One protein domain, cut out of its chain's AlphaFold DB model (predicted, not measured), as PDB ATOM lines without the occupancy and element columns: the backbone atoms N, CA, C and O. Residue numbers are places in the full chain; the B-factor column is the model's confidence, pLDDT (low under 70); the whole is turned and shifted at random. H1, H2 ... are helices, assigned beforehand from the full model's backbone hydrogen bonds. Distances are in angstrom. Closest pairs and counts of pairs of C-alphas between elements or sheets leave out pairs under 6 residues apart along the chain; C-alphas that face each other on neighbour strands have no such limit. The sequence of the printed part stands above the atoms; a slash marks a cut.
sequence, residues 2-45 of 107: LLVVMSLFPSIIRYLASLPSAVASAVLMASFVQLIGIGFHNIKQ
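What this domain is: This is residues 2 to 45 of the 107 residues of an uncharacterized protein of Bacillus sp. LK2 (UniProt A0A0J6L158). One long helix, H3, is the shaft of a flat, open hook, and two short helices, H2 and then H1, form the hook's curved end, beyond the start of H3. No helix packs on another. The printed part has 44 residues with three named helices in the order H1, H2, H3 and no named strand: all helix. It is extended, with a radius of gyration of the C-alphas of 15.5 A and spans of 45 by 25 by 6 A.

Where its parts are: H3, residues 21 to 44, is 34.8 A long, from C-alpha 21 at (-5.742, 6.828, 38.471) to C-alpha 44 at (-5.857, -27.965, 37.806). H2 is residues 10 to 17, 10.3 A. H1 is residues 2 to 7, 8.7 A, from C-alpha 2 at (5.671, -1.249, 18.392).

How they stand to each other: H3 is apart from H2 and from H1. H1 and H2 are close but not clearly touching; their closest C-alphas, of Ser 7 and Ile 13, are 7.2 A apart. Their lines are about perpendicular, at 88 degrees. In H1, H2 and H3 every O i to N i+4 pair is within hydrogen-bond range.

The domain as a whole: The C-alphas farthest apart, of Ser 11 and Gln 45, are 45.1 A apart. The printed part has no cut, both links are tight, and no printed residue is under 70 in pLDDT.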
ATOM      1  N   LEU A   2       6.960  -1.967  18.378       74.12
ATOM      2  CA  LEU A   2       5.671  -1.249  18.392       74.12
ATOM      3  C   LEU A   2       5.562  -0.202  19.526       74.12
ATOM      4  O   LEU A   2       5.162   0.930  19.283       74.12
ATOM      5  N   LEU A   3       6.040  -0.546  20.731       76.75
ATOM      6  CA  LEU A   3       6.114   0.385  21.868       76.75
ATOM      7  C   LEU A   3       7.028   1.589  21.595       76.75
ATOM      8  O   LEU A   3       6.667   2.706  21.924       76.75
ATOM      9  N   VAL A   4       8.170   1.376  20.930       81.38
ATOM     10  CA  VAL A   4       9.135   2.442  20.596       81.38
ATOM     11  C   VAL A   4       8.526   3.435  19.607       81.38
ATOM     12  O   VAL A   4       8.663   4.641  19.780       81.38
ATOM     13  N   VAL A   5       7.798   2.936  18.603       81.25
ATOM     14  CA  VAL A   5       7.100   3.782  17.626       81.25
ATOM     15  C   VAL A   5       5.963   4.564  18.286       81.25
ATOM     16  O   VAL A   5       5.825   5.752  18.027       81.25
ATOM     17  N   MET A   6       5.190   3.951  19.190       70.50
ATOM     18  CA  MET A   6       4.155   4.663  19.954       70.50
ATOM     19  C   MET A   6       4.736   5.722  20.904       70.50
ATOM     20  O   MET A   6       4.130   6.780  21.070       70.50
ATOM     21  N   SER A   7       5.919   5.487  21.482       74.38
ATOM     22  CA  SER A   7       6.597   6.462  22.345       74.38
ATOM     23  C   SER A   7       7.054   7.731  21.616       74.38
ATOM     24  O   SER A   7       7.228   8.761  22.260       74.38
ATOM     25  N   LEU A   8       7.208   7.686  20.288       79.56
ATOM     26  CA  LEU A   8       7.552   8.850  19.459       79.56
ATOM     27  C   LEU A   8       6.363   9.799  19.221       79.56
ATOM     28  O   LEU A   8       6.567  10.912  18.741       79.56
ATOM     29  N   PHE A   9       5.137   9.398  19.580       82.69
ATOM     30  CA  PHE A   9       3.929  10.219  19.465       82.69
ATOM     31  C   PHE A   9       3.454  10.694  20.852       82.69
ATOM     32  O   PHE A   9       2.551  10.092  21.447       82.69
ATOM     33  N   PRO A  10       4.005  11.806  21.384       78.00
ATOM     34  CA  PRO A  10       3.714  12.292  22.737       78.00
ATOM     35  C   PRO A  10       2.232  12.619  22.977       78.00
ATOM     36  O   PRO A  10       1.773  12.576  24.117       78.00
ATOM     37  N   SER A  11       1.451  12.886  21.926       80.19
ATOM     38  CA  SER A  11       0.002  13.115  22.024       80.19
ATOM     39  C   SER A  11      -0.766  11.906  22.569       80.19
ATOM     40  O   SER A  11      -1.693  12.085  23.359       80.19
ATOM     41  N   ILE A  12      -0.369  10.681  22.202       80.12
ATOM     42  CA  ILE A  12      -1.015   9.447  22.679       80.12
ATOM     43  C   ILE A  12      -0.685   9.235  24.159       80.12
ATOM     44  O   ILE A  12      -1.575   8.974  24.965       80.12
ATOM     45  N   ILE A  13       0.583   9.428  24.533       81.81
ATOM     46  CA  ILE A  13       1.033   9.336  25.928       81.81
ATOM     47  C   ILE A  13       0.308  10.367  26.795       81.81
ATOM     48  O   ILE A  13      -0.149  10.028  27.881       81.81
ATOM     49  N   ARG A  14       0.143  11.609  26.316       82.25
ATOM     50  CA  ARG A  14      -0.557  12.668  27.058       82.25
ATOM     51  C   ARG A  14      -2.032  12.342  27.289       82.25
ATOM     52  O   ARG A  14      -2.549  12.631  28.362       82.25
ATOM     53  N   TYR A  15      -2.691  11.718  26.313       85.25
ATOM     54  CA  TYR A  15      -4.064  11.242  26.471       85.25
ATOM     55  C   TYR A  15      -4.154  10.107  27.501       85.25
ATOM     56  O   TYR A  15      -4.954  10.184  28.430       85.25
ATOM     57  N   LEU A  16      -3.276   9.103  27.412       81.31
ATOM     58  CA  LEU A  16      -3.222   8.006  28.386       81.31
ATOM     59  C   LEU A  16      -2.892   8.498  29.805       81.31
ATOM     60  O   LEU A  16      -3.500   8.037  30.764       81.31
ATOM     61  N   ALA A  17      -1.986   9.467  29.941       83.88
ATOM     62  CA  ALA A  17      -1.624  10.074  31.222       83.88
ATOM     63  C   ALA A  17      -2.725  10.979  31.804       83.88
ATOM     64  O   ALA A  17      -2.714  11.255  32.999       83.88
ATOM     65  N   SER A  18      -3.672  11.437  30.977       88.44
ATOM     66  CA  SER A  18      -4.839  12.203  31.437       88.44
ATOM     67  C   SER A  18      -5.951  11.327  32.020       88.44
ATOM     68  O   SER A  18      -6.898  11.851  32.607       88.44
ATOM     69  N   LEU A  19      -5.850   9.998  31.878       88.94
ATOM     70  CA  LEU A  19      -6.806   9.076  32.478       88.94
ATOM     71  C   LEU A  19      -6.736   9.150  34.013       88.94
ATOM     72  O   LEU A  19      -5.642   9.197  34.579       88.94
ATOM     73  N   PRO A  20      -7.884   9.096  34.712       92.69
ATOM     74  CA  PRO A  20      -7.896   9.019  36.166       92.69
ATOM     75  C   PRO A  20      -7.129   7.793  36.669       92.69
ATOM     76  O   PRO A  20      -7.214   6.709  36.085       92.69
ATOM     77  N   SER A  21      -6.463   7.931  37.817       89.06
ATOM     78  CA  SER A  21      -5.742   6.828  38.471       89.06
ATOM     79  C   SER A  21      -6.625   5.598  38.702       89.06
ATOM     80  O   SER A  21      -6.162   4.471  38.560       89.06
ATOM     81  N   ALA A  22      -7.919   5.804  38.967       93.00
ATOM     82  CA  ALA A  22      -8.903   4.734  39.105       93.00
ATOM     83  C   ALA A  22      -9.000   3.834  37.857       93.00
ATOM     84  O   ALA A  22      -9.130   2.620  37.993       93.00
ATOM     85  N   VAL A  23      -8.885   4.399  36.648       93.12
ATOM     86  CA  VAL A  23      -8.934   3.631  35.391       93.12
ATOM     87  C   VAL A  23      -7.666   2.796  35.230       93.12
ATOM     88  O   VAL A  23      -7.746   1.610  34.916       93.12
ATOM     89  N   ALA A  24      -6.498   3.387  35.500       90.00
ATOM     90  CA  ALA A  24      -5.228   2.667  35.456       90.00
ATOM     91  C   ALA A  24      -5.220   1.490  36.447       90.00
ATOM     92  O   ALA A  24      -4.892   0.364  36.072       90.00
ATOM     93  N   SER A  25      -5.671   1.721  37.682       92.38
ATOM     94  CA  SER A  25      -5.806   0.676  38.698       92.38
ATOM     95  C   SER A  25      -6.797  -0.420  38.293       92.38
ATOM     96  O   SER A  25      -6.527  -1.590  38.546       92.38
ATOM     97  N   ALA A  26      -7.907  -0.085  37.625       94.44
ATOM     98  CA  ALA A  26      -8.863  -1.078  37.128       94.44
ATOM     99  C   ALA A  26      -8.257  -1.981  36.039       94.44
ATOM    100  O   ALA A  26      -8.438  -3.198  36.067       94.44
ATOM    101  N   VAL A  27      -7.482  -1.412  35.109       94.25
ATOM    102  CA  VAL A  27      -6.765  -2.184  34.077       94.25
ATOM    103  C   VAL A  27      -5.693  -3.087  34.703       94.25
ATOM    104  O   VAL A  27      -5.557  -4.255  34.323       94.25
ATOM    105  N   LEU A  28      -4.961  -2.584  35.703       94.50
ATOM    106  CA  LEU A  28      -4.005  -3.390  36.471       94.50
ATOM    107  C   LEU A  28      -4.705  -4.529  37.220       94.50
ATOM    108  O   LEU A  28      -4.241  -5.666  37.175       94.50
ATOM    109  N   MET A  29      -5.849  -4.255  37.849       96.31
ATOM    110  CA  MET A  29      -6.658  -5.271  38.518       96.31
ATOM    111  C   MET A  29      -7.105  -6.366  37.544       96.31
ATOM    112  O   MET A  29      -6.954  -7.543  37.860       96.31
ATOM    113  N   ALA A  30      -7.584  -6.008  36.349       96.06
ATOM    114  CA  ALA A  30      -7.950  -6.987  35.323       96.06
ATOM    115  C   ALA A  30      -6.766  -7.902  34.953       96.06
ATOM    116  O   ALA A  30      -6.926  -9.119  34.846       96.06
ATOM    117  N   SER A  31      -5.563  -7.329  34.851       96.12
ATOM    118  CA  SER A  31      -4.331  -8.087  34.600       96.12
ATOM    119  C   SER A  31      -3.988  -9.026  35.766       96.12
ATOM    120  O   SER A  31      -3.665 -10.192  35.546       96.12
ATOM    121  N   PHE A  32      -4.115  -8.570  37.018       94.31
ATOM    122  CA  PHE A  32      -3.897  -9.420  38.196       94.31
ATOM    123  C   PHE A  32      -4.904 -10.569  38.293       94.31
ATOM    124  O   PHE A  32      -4.509 -11.700  38.577       94.31
ATOM    125  N   VAL A  33      -6.184 -10.319  38.003       96.75
ATOM    126  CA  VAL A  33      -7.214 -11.368  37.953       96.75
ATOM    127  C   VAL A  33      -6.848 -12.428  36.914       96.75
ATOM    128  O   VAL A  33      -6.946 -13.625  37.193       96.75
ATOM    129  N   GLN A  34      -6.365 -12.010  35.742       97.00
ATOM    130  CA  GLN A  34      -5.909 -12.935  34.706       97.00
ATOM    131  C   GLN A  34      -4.712 -13.777  35.172       97.00
ATOM    132  O   GLN A  34      -4.704 -14.989  34.957       97.00
ATOM    133  N   LEU A  35      -3.730 -13.168  35.844       96.12
ATOM    134  CA  LEU A  35      -2.574 -13.885  36.395       96.12
ATOM    135  C   LEU A  35      -2.989 -14.938  37.431       96.12
ATOM    136  O   LEU A  35      -2.513 -16.073  37.375       96.12
ATOM    137  N   ILE A  36      -3.923 -14.602  38.323       95.12
ATOM    138  CA  ILE A  36      -4.498 -15.565  39.274       95.12
ATOM    139  C   ILE A  36      -5.210 -16.701  38.524       95.12
ATOM    140  O   ILE A  36      -5.015 -17.874  38.849       95.12
ATOM    141  N   GLY A  37      -5.983 -16.377  37.484       96.12
ATOM    142  CA  GLY A  37      -6.664 -17.364  36.643       96.12
ATOM    143  C   GLY A  37      -5.702 -18.351  35.975       96.12
ATOM    144  O   GLY A  37      -5.954 -19.558  35.986       96.12
ATOM    145  N   ILE A  38      -4.570 -17.863  35.459       96.12
ATOM    146  CA  ILE A  38      -3.493 -18.705  34.920       96.12
ATOM    147  C   ILE A  38      -2.933 -19.615  36.020       96.12
ATOM    148  O   ILE A  38      -2.772 -20.815  35.793       96.12
ATOM    149  N   GLY A  39      -2.685 -19.087  37.221       93.44
ATOM    150  CA  GLY A  39      -2.232 -19.880  38.369       93.44
ATOM    151  C   GLY A  39      -3.182 -21.036  38.699       93.44
ATOM    152  O   GLY A  39      -2.758 -22.188  38.776       93.44
ATOM    153  N   PHE A  40      -4.486 -20.763  38.797       94.44
ATOM    154  CA  PHE A  40      -5.488 -21.810  39.021       94.44
ATOM    155  C   PHE A  40      -5.579 -22.814  37.876       94.44
ATOM    156  O   PHE A  40      -5.768 -24.004  38.128       94.44
ATOM    157  N   HIS A  41      -5.438 -22.368  36.628       95.44
ATOM    158  CA  HIS A  41      -5.411 -23.281  35.490       95.44
ATOM    159  C   HIS A  41      -4.228 -24.257  35.578       95.44
ATOM    160  O   HIS A  41      -4.424 -25.450  35.374       95.44
ATOM    161  N   ASN A  42      -3.037 -23.781  35.960       92.94
ATOM    162  CA  ASN A  42      -1.863 -24.637  36.168       92.94
ATOM    163  C   ASN A  42      -2.081 -25.647  37.304       92.94
ATOM    164  O   ASN A  42      -1.781 -26.826  37.147       92.94
ATOM    165  N   ILE A  43      -2.664 -25.214  38.423       92.69
ATOM    166  CA  ILE A  43      -2.953 -26.101  39.561       92.69
ATOM    167  C   ILE A  43      -3.909 -27.235  39.155       92.69
ATOM    168  O   ILE A  43      -3.710 -28.378  39.559       92.69
ATOM    169  N   LYS A  44      -4.908 -26.953  38.308       90.62
ATOM    170  CA  LYS A  44      -5.857 -27.965  37.806       90.62
ATOM    171  C   LYS A  44      -5.220 -29.029  36.909       90.62
ATOM    172  O   LYS A  44      -5.818 -30.087  36.736       90.62
ATOM    173  N   GLN A  45      -4.055 -28.763  36.322       91.50
ATOM    174  CA  GLN A  45      -3.345 -29.744  35.493       91.50
ATOM    175  C   GLN A  45      -2.632 -30.816  36.335       91.50
ATOM    176  O   GLN A  45      -2.195 -31.831  35.794       91.50
TER     177      GLN A  45